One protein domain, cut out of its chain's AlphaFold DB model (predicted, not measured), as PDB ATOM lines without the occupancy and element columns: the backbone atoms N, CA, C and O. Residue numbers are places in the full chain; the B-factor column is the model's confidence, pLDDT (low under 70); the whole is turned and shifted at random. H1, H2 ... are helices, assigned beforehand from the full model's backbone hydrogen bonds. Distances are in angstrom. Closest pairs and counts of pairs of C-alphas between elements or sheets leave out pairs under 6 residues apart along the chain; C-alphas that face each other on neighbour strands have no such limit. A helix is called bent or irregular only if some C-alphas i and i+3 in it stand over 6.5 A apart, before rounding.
ATOM      1  N   ILE A   5      26.090  33.433  14.056       78.88
ATOM      2  CA  ILE A   5      25.717  33.968  15.368       78.88
ATOM      3  C   ILE A   5      26.884  34.724  16.013       78.88
ATOM      4  O   ILE A   5      26.675  35.814  16.536       78.88
ATOM      5  N   PHE A   6      28.091  34.161  15.980       81.56
ATOM      6  CA  PHE A   6      29.295  34.791  16.514       81.56
ATOM      7  C   PHE A   6      29.650  36.059  15.731       81.56
ATOM      8  O   PHE A   6      29.912  37.089  16.344       81.56
ATOM      9  N   GLU A   7      29.571  36.016  14.398       79.94
ATOM     10  CA  GLU A   7      29.816  37.184  13.539       79.94
ATOM     11  C   GLU A   7      28.797  38.302  13.768       79.94
ATOM     12  O   GLU A   7      29.153  39.475  13.860       79.94
ATOM     13  N   ILE A   8      27.518  37.954  13.933       74.25
ATOM     14  CA  ILE A   8      26.503  38.934  14.319       74.25
ATOM     15  C   ILE A   8      26.876  39.543  15.666       74.25
ATOM     16  O   ILE A   8      26.909  40.761  15.765       74.25
ATOM     17  N   LEU A   9      27.213  38.744  16.682       75.25
ATOM     18  CA  LEU A   9      27.572  39.265  18.005       75.25
ATOM     19  C   LEU A   9      28.852  40.125  17.997       75.25
ATOM     20  O   LEU A   9      28.923  41.078  18.774       75.25
ATOM     21  N   SER A  10      29.831  39.838  17.132       75.69
ATOM     22  CA  SER A  10      31.110  40.563  17.078       75.69
ATOM     23  C   SER A  10      30.991  41.966  16.471       75.69
ATOM     24  O   SER A  10      31.628  42.896  16.961       75.69
ATOM     25  N   ILE A  11      30.117  42.165  15.478       68.94
ATOM     26  CA  ILE A  11      29.900  43.468  14.812       68.94
ATOM     27  C   ILE A  11      29.373  44.551  15.768       68.94
ATOM     28  O   ILE A  11      29.482  45.745  15.489       68.94
ATOM     29  N   PHE A  12      28.782  44.167  16.897       65.12
ATOM     30  CA  PHE A  12      27.988  45.082  17.721       65.12
ATOM     31  C   PHE A  12      28.628  45.551  19.011       65.12
ATOM     32  O   PHE A  12      28.009  46.316  19.754       65.12
ATOM     33  N   ILE A  13      29.893  45.200  19.228       61.59
ATOM     34  CA  ILE A  13      30.712  45.799  20.286       61.59
ATOM     35  C   ILE A  13      30.820  47.337  20.087       61.59
ATOM     36  O   ILE A  13      31.138  48.058  21.025       61.59
ATOM     37  N   SER A  14      30.432  47.868  18.914       56.38
ATOM     38  CA  SER A  14      30.574  49.279  18.526       56.38
ATOM     39  C   SER A  14      29.278  50.119  18.413       56.38
ATOM     40  O   SER A  14      29.332  51.166  17.773       56.38
ATOM     41  N   GLY A  15      28.123  49.746  19.008       54.62
ATOM     42  CA  GLY A  15      27.036  50.743  19.221       54.62
ATOM     43  C   GLY A  15      25.556  50.380  18.981       54.62
ATOM     44  O   GLY A  15      24.788  51.262  18.590       54.62
ATOM     45  N   THR A  16      25.093  49.143  19.216       60.62
ATOM     46  CA  THR A  16      23.639  48.830  19.267       60.62
ATOM     47  C   THR A  16      23.203  48.250  20.617       60.62
ATOM     48  O   THR A  16      24.019  47.806  21.420       60.62
ATOM     49  N   SER A  17      21.894  48.283  20.910       63.59
ATOM     50  CA  SER A  17      21.358  47.733  22.164       63.59
ATOM     51  C   SER A  17      21.490  46.208  22.197       63.59
ATOM     52  O   SER A  17      20.863  45.500  21.405       63.59
ATOM     53  N   LYS A  18      22.248  45.714  23.182       63.38
ATOM     54  CA  LYS A  18      22.528  44.292  23.455       63.38
ATOM     55  C   LYS A  18      21.269  43.406  23.492       63.38
ATOM     56  O   LYS A  18      21.332  42.236  23.118       63.38
ATOM     57  N   VAL A  19      20.118  43.964  23.889       61.69
ATOM     58  CA  VAL A  19      18.821  43.259  23.975       61.69
ATOM     59  C   VAL A  19      18.285  42.863  22.594       61.69
ATOM     60  O   VAL A  19      17.775  41.754  22.426       61.69
ATOM     61  N   ASN A  20      18.437  43.723  21.582       73.94
ATOM     62  CA  ASN A  20      17.974  43.414  20.226       73.94
ATOM     63  C   ASN A  20      18.824  42.315  19.576       73.94
ATOM     64  O   ASN A  20      18.286  41.464  18.869       73.94
ATOM     65  N   GLU A  21      20.126  42.281  19.857       76.94
ATOM     66  CA  GLU A  21      21.044  41.328  19.223       76.94
ATOM     67  C   GLU A  21      20.901  39.913  19.775       76.94
ATOM     68  O   GLU A  21      20.904  38.944  19.015       76.94
ATOM     69  N   GLN A  22      20.671  39.772  21.082       82.69
ATOM     70  CA  GLN A  22      20.335  38.470  21.663       82.69
ATOM     71  C   GLN A  22      19.026  37.921  21.085       82.69
ATOM     72  O   GLN A  22      18.933  36.723  20.805       82.69
ATOM     73  N   ALA A  23      18.033  38.785  20.849       87.19
ATOM     74  CA  ALA A  23      16.793  38.393  20.189       87.19
ATOM     75  C   ALA A  23      17.037  37.955  18.734       87.19
ATOM     76  O   ALA A  23      16.511  36.924  18.313       87.19
ATOM     77  N   ILE A  24      17.876  38.676  17.983       90.06
ATOM     78  CA  ILE A  24      18.265  38.308  16.613       90.06
ATOM     79  C   ILE A  24      18.978  36.953  16.599       90.06
ATOM     80  O   ILE A  24      18.542  36.050  15.888       90.06
ATOM     81  N   ALA A  25      20.011  36.773  17.423       89.81
ATOM     82  CA  ALA A  25      20.758  35.522  17.530       89.81
ATOM     83  C   ALA A  25      19.852  34.340  17.913       89.81
ATOM     84  O   ALA A  25      19.915  33.274  17.296       89.81
ATOM     85  N   LYS A  26      18.958  34.534  18.893       91.69
ATOM     86  CA  LYS A  26      17.964  33.531  19.298       91.69
ATOM     87  C   LYS A  26      17.026  33.178  18.146       91.69
ATOM     88  O   LYS A  26      16.770  31.999  17.910       91.69
ATOM     89  N   ASN A  27      16.540  34.173  17.409       94.88
ATOM     90  CA  ASN A  27      15.653  33.941  16.276       94.88
ATOM     91  C   ASN A  27      16.372  33.223  15.132       94.88
ATOM     92  O   ASN A  27      15.795  32.304  14.565       94.88
ATOM     93  N   ILE A  28      17.632  33.553  14.840       94.44
ATOM     94  CA  ILE A  28      18.442  32.840  13.839       94.44
ATOM     95  C   ILE A  28      18.603  31.369  14.219       94.44
ATOM     96  O   ILE A  28      18.390  30.513  13.368       94.44
ATOM     97  N   LYS A  29      18.890  31.052  15.490       93.44
ATOM     98  CA  LYS A  29      18.956  29.654  15.962       93.44
ATOM     99  C   LYS A  29      17.668  28.875  15.685       93.44
ATOM    100  O   LYS A  29      17.733  27.692  15.371       93.44
ATOM    101  N   VAL A  30      16.508  29.519  15.817       94.94
ATOM    102  CA  VAL A  30      15.217  28.891  15.497       94.94
ATOM    103  C   VAL A  30      15.030  28.772  13.986       94.94
ATOM    104  O   VAL A  30      14.657  27.707  13.506       94.94
ATOM    105  N   LEU A  31      15.314  29.837  13.233       95.00
ATOM    106  CA  LEU A  31      15.138  29.879  11.781       95.00
ATOM    107  C   LEU A  31      16.023  28.856  11.055       95.00
ATOM    108  O   LEU A  31      15.538  28.234  10.119       95.00
ATOM    109  N   LYS A  32      17.248  28.596  11.533       93.94
ATOM    110  CA  LYS A  32      18.148  27.537  11.026       93.94
ATOM    111  C   LYS A  32      17.539  26.124  11.037       93.94
ATOM    112  O   LYS A  32      18.035  25.227  10.377       93.94
ATOM    113  N   ARG A  33      16.450  25.888  11.776       93.62
ATOM    114  CA  ARG A  33      15.741  24.594  11.751       93.62
ATOM    115  C   ARG A  33      14.833  24.433  10.531       93.62
ATOM    116  O   ARG A  33      14.335  23.338  10.293       93.62
ATOM    117  N   TYR A  34      14.577  25.512   9.792       94.44
ATOM    118  CA  TYR A  34      13.688  25.509   8.638       94.44
ATOM    119  C   TYR A  34      14.505  25.414   7.341       94.44
ATOM    120  O   TYR A  34      15.355  26.281   7.112       94.44
ATOM    121  N   PRO A  35      14.208  24.447   6.447       94.69
ATOM    122  CA  PRO A  35      14.977  24.237   5.217       94.69
ATOM    123  C   PRO A  35      15.122  25.496   4.358       94.69
ATOM    124  O   PRO A  35      16.218  25.832   3.930       94.69
ATOM    125  N   TRP A  36      14.041  26.270   4.206       94.56
ATOM    126  CA  TRP A  36      14.053  27.493   3.399       94.56
ATOM    127  C   TRP A  36      15.041  28.554   3.903       94.56
ATOM    128  O   TRP A  36      15.514  29.376   3.121       94.56
ATOM    129  N   PHE A  37      15.320  28.586   5.209       95.62
ATOM    130  CA  PHE A  37      16.268  29.533   5.781       95.62
ATOM    131  C   PHE A  37      17.694  28.994   5.684       95.62
ATOM    132  O   PHE A  37      18.592  29.755   5.352       95.62
ATOM    133  N   GLU A  38      17.905  27.694   5.891       94.44
ATOM    134  CA  GLU A  38      19.205  27.056   5.632       94.44
ATOM    135  C   GLU A  38      19.633  27.208   4.167       94.44
ATOM    136  O   GLU A  38      20.780  27.554   3.894       94.44
ATOM    137  N   ASP A  39      18.704  27.066   3.221       94.69
ATOM    138  CA  ASP A  39      18.978  27.297   1.801       94.69
ATOM    139  C   ASP A  39      19.419  28.738   1.527       94.69
ATOM    140  O   ASP A  39      20.356  28.965   0.762       94.69
ATOM    141  N   LEU A  40      18.826  29.724   2.211       93.88
ATOM    142  CA  LEU A  40      19.291  31.110   2.135       93.88
ATOM    143  C   LEU A  40      20.720  31.272   2.639       93.88
ATOM    144  O   LEU A  40      21.471  32.067   2.076       93.88
ATOM    145  N   LEU A  41      21.086  30.538   3.688       93.31
ATOM    146  CA  LEU A  41      22.415  30.604   4.273       93.31
ATOM    147  C   LEU A  41      23.484  29.947   3.407       93.31
ATOM    148  O   LEU A  41      24.648  30.195   3.691       93.31
ATOM    149  N   LYS A  42      23.155  29.165   2.370       93.56
ATOM    150  CA  LYS A  42      24.151  28.575   1.451       93.56
ATOM    151  C   LYS A  42      24.845  29.627   0.582       93.56
ATOM    152  O   LYS A  42      26.036  29.499   0.301       93.56
ATOM    153  N   GLU A  43      24.147  30.711   0.264       94.31
ATOM    154  CA  GLU A  43      24.656  31.812  -0.553       94.31
ATOM    155  C   GLU A  43      25.430  32.841   0.285       94.31
ATOM    156  O   GLU A  43      24.862  33.481   1.175       94.31
ATOM    157  N   GLN A  44      26.715  33.073  -0.026       91.31
ATOM    158  CA  GLN A  44      27.557  34.024   0.724       91.31
ATOM    159  C   GLN A  44      26.939  35.424   0.762       91.31
ATOM    160  O   GLN A  44      26.836  36.030   1.824       91.31
ATOM    161  N   ARG A  45      26.417  35.900  -0.373       94.00
ATOM    162  CA  ARG A  45      25.778  37.218  -0.474       94.00
ATOM    163  C   ARG A  45      24.597  37.374   0.488       94.00
ATOM    164  O   ARG A  45      24.370  38.460   1.019       94.00
ATOM    165  N   ASN A  46      23.834  36.305   0.711       94.75
ATOM    166  CA  ASN A  46      22.724  36.322   1.658       94.75
ATOM    167  C   ASN A  46      23.230  36.306   3.099       94.75
ATOM    168  O   ASN A  46      22.696  37.055   3.917       94.75
ATOM    169  N   ARG A  47      24.274  35.519   3.401       93.12
ATOM    170  CA  ARG A  47      24.940  35.536   4.714       93.12
ATOM    171  C   ARG A  47      25.420  36.944   5.058       93.12
ATOM    172  O   ARG A  47      25.013  37.476   6.088       93.12
ATOM    173  N   ASP A  48      26.155  37.589   4.157       91.75
ATOM    174  CA  ASP A  48      26.677  38.945   4.361       91.75
ATOM    175  C   ASP A  48      25.545  39.946   4.609       91.75
ATOM    176  O   ASP A  48      25.583  40.748   5.542       91.75
ATOM    177  N   LYS A  49      24.469  39.870   3.820       93.19
ATOM    178  CA  LYS A  49      23.282  40.704   4.033       93.19
ATOM    179  C   LYS A  49      22.641  40.438   5.403       93.19
ATOM    180  O   LYS A  49      22.268  41.387   6.085       93.19
ATOM    181  N   ILE A  50      22.520  39.187   5.839       92.44
ATOM    182  CA  ILE A  50      21.975  38.833   7.162       92.44
ATOM    183  C   ILE A  50      22.861  39.367   8.293       92.44
ATOM    184  O   ILE A  50      22.336  39.836   9.302       92.44
ATOM    185  N   ILE A  51      24.178  39.322   8.115       88.94
ATOM    186  CA  ILE A  51      25.161  39.701   9.126       88.94
ATOM    187  C   ILE A  51      25.310  41.221   9.226       88.94
ATOM    188  O   ILE A  51      25.252  41.767  10.325       88.94
ATOM    189  N   PHE A  52      25.455  41.925   8.103       87.88
ATOM    190  CA  PHE A  52      25.847  43.338   8.084       87.88
ATOM    191  C   PHE A  52      24.673  44.298   7.837       87.88
ATOM    192  O   PHE A  52      24.711  45.455   8.267       87.88
ATOM    193  N   ASN A  53      23.578  43.860   7.201       90.94
ATOM    194  CA  ASN A  53      22.463  44.758   6.894       90.94
ATOM    195  C   ASN A  53      21.520  44.934   8.099       90.94
ATOM    196  O   ASN A  53      20.717  44.064   8.448       90.94
ATOM    197  N   LYS A  54      21.539  46.132   8.697       88.19
ATOM    198  CA  LYS A  54      20.682  46.510   9.838       88.19
ATOM    199  C   LYS A  54      19.183  46.288   9.586       88.19
ATOM    200  O   LYS A  54      18.471  45.872  10.498       88.19
ATOM    201  N   LYS A  55      18.680  46.537   8.371       91.19
ATOM    202  CA  LYS A  55      17.254  46.361   8.042       91.19
ATOM    203  C   LYS A  55      16.858  44.885   8.074       91.19
ATOM    204  O   LYS A  55      15.808  44.557   8.625       91.19
ATOM    205  N   ILE A  56      17.703  44.007   7.536       93.94
ATOM    206  CA  ILE A  56      17.475  42.556   7.545       93.94
ATOM    207  C   ILE A  56      17.541  42.016   8.973       93.94
ATOM    208  O   ILE A  56      16.612  41.335   9.408       93.94
ATOM    209  N   ARG A  57      18.558  42.410   9.746       91.56
ATOM    210  CA  ARG A  57      18.667  42.047  11.166       91.56
ATOM    211  C   ARG A  57      17.439  42.466  11.968       91.56
ATOM    212  O   ARG A  57      16.877  41.652  12.691       91.56
ATOM    213  N   ASN A  58      16.924  43.676  11.756       90.44
ATOM    214  CA  ASN A  58      15.688  44.126  12.403       90.44
ATOM    215  C   ASN A  58      14.457  43.290  12.011       90.44
ATOM    216  O   ASN A  58      13.580  43.057  12.845       90.44
ATOM    217  N   ILE A  59      14.360  42.835  10.756       94.81
ATOM    218  CA  ILE A  59      13.281  41.930  10.323       94.81
ATOM    219  C   ILE A  59      13.372  40.603  11.083       94.81
ATOM    220  O   ILE A  59      12.345  40.120  11.568       94.81
ATOM    221  N   ILE A  60      14.581  40.053  11.207       94.94
ATOM    222  CA  ILE A  60      14.860  38.803  11.923       94.94
ATOM    223  C   ILE A  60      14.590  38.958  13.424       94.94
ATOM    224  O   ILE A  60      13.896  38.129  14.008       94.94
ATOM    225  N   GLY A  61      15.043  40.044  14.052       93.31
ATOM    226  CA  GLY A  61      14.809  40.324  15.474       93.31
ATOM    227  C   GLY A  61      13.326  40.454  15.830       93.31
ATOM    228  O   GLY A  61      12.903  40.040  16.903       93.31
ATOM    229  N   ARG A  62      12.497  40.936  14.895       92.69
ATOM    230  CA  ARG A  62      11.033  41.031  15.053       92.69
ATOM    231  C   ARG A  62      10.281  39.744  14.696       92.69
ATOM    232  O   ARG A  62       9.045  39.755  14.649       92.69
ATOM    233  N   CYS A  63      10.983  38.655  14.385       95.12
ATOM    234  CA  CYS A  63      10.359  37.359  14.151       95.12
ATOM    235  C   CYS A  63       9.700  36.859  15.443       95.12
ATOM    236  O   CYS A  63      10.347  36.734  16.481       95.12
ATOM    237  N   LYS A  64       8.401  36.564  15.377       95.44
ATOM    238  CA  LYS A  64       7.662  35.905  16.457       95.44
ATOM    239  C   LYS A  64       7.822  34.406  16.249       95.44
ATOM    240  O   LYS A  64       6.979  33.777  15.620       95.44
ATOM    241  N   THR A  65       8.940  33.858  16.717       94.75
ATOM    242  CA  THR A  65       9.323  32.454  16.492       94.75
ATOM    243  C   THR A  65       8.272  31.460  16.982       94.75
ATOM    244  O   THR A  65       8.027  30.460  16.320       94.75
ATOM    245  N   ASN A  66       7.547  31.787  18.055       94.69
ATOM    246  CA  ASN A  66       6.402  31.009  18.540       94.69
ATOM    247  C   ASN A  66       5.210  30.941  17.564       94.69
ATOM    248  O   ASN A  66       4.332  30.105  17.736       94.69
ATOM    249  N   LYS A  67       5.156  31.815  16.551       95.62
ATOM    250  CA  LYS A  67       4.122  31.821  15.507       95.62
ATOM    251  C   LYS A  67       4.570  31.149  14.211       95.62
ATOM    252  O   LYS A  67       3.766  31.078  13.290       95.62
ATOM    253  N   LEU A  68       5.813  30.673  14.108       93.62
ATOM    254  CA  LEU A  68       6.308  30.044  12.877       93.62
ATOM    255  C   LEU A  68       5.610  28.718  12.557       93.62
ATOM    256  O   LEU A  68       5.550  28.365  11.392       93.62
ATOM    257  N   ASN A  69       5.003  28.046  13.537       91.62
ATOM    258  CA  ASN A  69       4.182  26.851  13.292       91.62
ATOM    259  C   ASN A  69       2.834  27.171  12.615       91.62
ATOM    260  O   ASN A  69       2.080  26.266  12.288       91.62
ATOM    261  N   ASN A  70       2.489  28.453  12.455       96.12
ATOM    262  CA  ASN A  70       1.336  28.872  11.673       96.12
ATOM    263  C   ASN A  70       1.782  29.182  10.239       96.12
ATOM    264  O   ASN A  70       2.475  30.177  10.013       96.12
ATOM    265  N   ASP A  71       1.312  28.392   9.275       94.62
ATOM    266  CA  ASP A  71       1.727  28.486   7.869       94.62
ATOM    267  C   ASP A  71       1.566  29.891   7.285       94.62
ATOM    268  O   ASP A  71       2.474  30.421   6.643       94.62
ATOM    269  N   ARG A  72       0.438  30.560   7.560       97.00
ATOM    270  CA  ARG A  72       0.188  31.924   7.062       97.00
ATOM    271  C   ARG A  72       1.222  32.907   7.598       97.00
ATOM    272  O   ARG A  72       1.690  33.783   6.867       97.00
ATOM    273  N   TYR A  73       1.578  32.786   8.876       96.94
ATOM    274  CA  TYR A  73       2.616  33.618   9.471       96.94
ATOM    275  C   TYR A  73       3.994  33.294   8.890       96.94
ATOM    276  O   TYR A  73       4.718  34.228   8.532       96.94
ATOM    277  N   GLN A  74       4.340  32.009   8.760       96.38
ATOM    278  CA  GLN A  74       5.618  31.576   8.199       96.38
ATOM    279  C   GLN A  74       5.798  32.093   6.772       96.38
ATOM    280  O   GLN A  74       6.784  32.777   6.505       96.38
ATOM    281  N   VAL A  75       4.826  31.861   5.887       96.94
ATOM    282  CA  VAL A  75       4.869  32.315   4.488       96.94
ATOM    283  C   VAL A  75       5.001  33.837   4.416       96.94
ATOM    284  O   VAL A  75       5.853  34.361   3.693       96.94
ATOM    285  N   LYS A  76       4.228  34.579   5.222       97.38
ATOM    286  CA  LYS A  76       4.316  36.047   5.276       97.38
ATOM    287  C   LYS A  76       5.689  36.526   5.750       97.38
ATOM    288  O   LYS A  76       6.219  37.509   5.223       97.38
ATOM    289  N   PHE A  77       6.258  35.873   6.761       97.50
ATOM    290  CA  PHE A  77       7.578  36.208   7.283       97.50
ATOM    291  C   PHE A  77       8.678  35.905   6.262       97.50
ATOM    292  O   PHE A  77       9.490  36.788   5.978       97.50
ATOM    293  N   GLN A  78       8.660  34.703   5.683       96.56
ATOM    294  CA  GLN A  78       9.587  34.260   4.648       96.56
ATOM    295  C   GLN A  78       9.564  35.224   3.461       96.56
ATOM    296  O   GLN A  78      10.608  35.756   3.097       96.56
ATOM    297  N   TYR A  79       8.384  35.550   2.923       96.69
ATOM    298  CA  TYR A  79       8.255  36.500   1.816       96.69
ATOM    299  C   TYR A  79       8.860  37.871   2.151       96.69
ATOM    300  O   TYR A  79       9.605  38.447   1.358       96.69
ATOM    301  N   ARG A  80       8.584  38.394   3.351       96.81
ATOM    302  CA  ARG A  80       9.131  39.681   3.800       96.81
ATOM    303  C   ARG A  80      10.657  39.658   3.887       96.81
ATOM    304  O   ARG A  80      11.288  40.648   3.525       96.81
ATOM    305  N   LEU A  81      11.230  38.565   4.386       96.81
ATOM    306  CA  LEU A  81      12.675  38.405   4.502       96.81
ATOM    307  C   LEU A  81      13.331  38.252   3.124       96.81
ATOM    308  O   LEU A  81      14.268  38.985   2.823       96.81
ATOM    309  N   LEU A  82      12.786  37.393   2.259       96.00
ATOM    310  CA  LEU A  82      13.248  37.209   0.880       96.00
ATOM    311  C   LEU A  82      13.214  38.515   0.086       96.00
ATOM    312  O   LEU A  82      14.170  38.849  -0.607       96.00
ATOM    313  N   ARG A  83      12.144  39.303   0.227       96.38
ATOM    314  CA  ARG A  83      12.033  40.613  -0.424       96.38
ATOM    315  C   ARG A  83      13.088  41.605   0.064       96.38
ATOM    316  O   ARG A  83      13.496  42.459  -0.708       96.38
ATOM    317  N   ALA A  84      13.509  41.516   1.325       95.44
ATOM    318  CA  ALA A  84      14.577  42.359   1.858       95.44
ATOM    319  C   ALA A  84      15.981  41.883   1.445       95.44
ATOM    320  O   ALA A  84      16.916  42.676   1.498       95.44
ATOM    321  N   LEU A  85      16.120  40.605   1.071       93.06
ATOM    322  CA  LEU A  85      17.368  39.991   0.614       93.06
ATOM    323  C   LEU A  85      17.637  40.172  -0.883       93.06
ATOM    324  O   LEU A  85      18.786  40.001  -1.285       93.06
ATOM    325  N   LYS A  86      16.633  40.524  -1.694       87.50
ATOM    326  CA  LYS A  86      16.834  40.977  -3.080       87.50
ATOM    327  C   LYS A  86      17.561  42.321  -3.063       87.50
ATOM    328  O   LYS A  86      18.707  42.360  -3.569       87.50
TER     329      LYS A  86
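AT A GLANCE: This is residues 5 to 86 of the 86 residues of an uncharacterized protein of Paraliobacillus ryukyuensis (UniProt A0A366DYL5). Two helical hairpins, H1 with H2 and H5 with H6, join where H2 and H5 cross steeply near the middle, while H3 and H4 make a right-angled corner along one side. H1 lies toward one end of the longest axis and the start of H6 toward the other. The printed part has 82 residues with six named helices, H1 to H6 in order, and no named strand; the class is all helix. It is compact, with a radius of gyration of the C-alphas of 12.2 A and spans of 37 by 26 by 19 A.

HOW THE PARTS SIT: H1, residues 5 to 14, and H2, residues 18 to 31, touch as a hairpin, opposite ways at a shallow tilt of 16 degrees; their closest C-alphas, Ile 5 and Ala 25, are 5.6 A apart. H3, residues 35 to 42, and H4, residues 44 to 52, only just touch, only at the corner, with 3 pairs of C-alphas within 8 A, the closest Leu 41 and Arg 47 at 5.6 A. H4 touches H1 at a steep tilt of 40 degrees, closest at the C-alphas of Ile 51 and Ile 8, 5.4 A. H5, residues 54 to 61, touches H2 at a steep tilt of 66 degrees, closest at the C-alphas of Gly 61 and Ile 24, 4.2 A. H6, residues 71 to 85, forms a hairpin with H5, touching it with residues 81 to 85 alone; the closest C-alphas, Ala 84 and Ile 56, are 6.4 A apart. Every O i to N i+4 pair is within hydrogen-bond range in H2 to H6, but 3 of 6 in H1.

IN THESE COORDINATES: H1 begins at C-alpha 5, (25.717, 33.968, 15.368), and is only just irregular: C-alphas 11 and 14 are 6.9 A apart. H2 is 20.0 A long, and H6, 20.7 A, ends at C-alpha 85, (17.368, 39.991, 0.614).

THE WHOLE: The C-alphas farthest apart, those of Ser 14 and Asp 71, are 37.1 A apart. The printed part has no cut and no long link. Confidence is low, under 70, at residues 11 to 19.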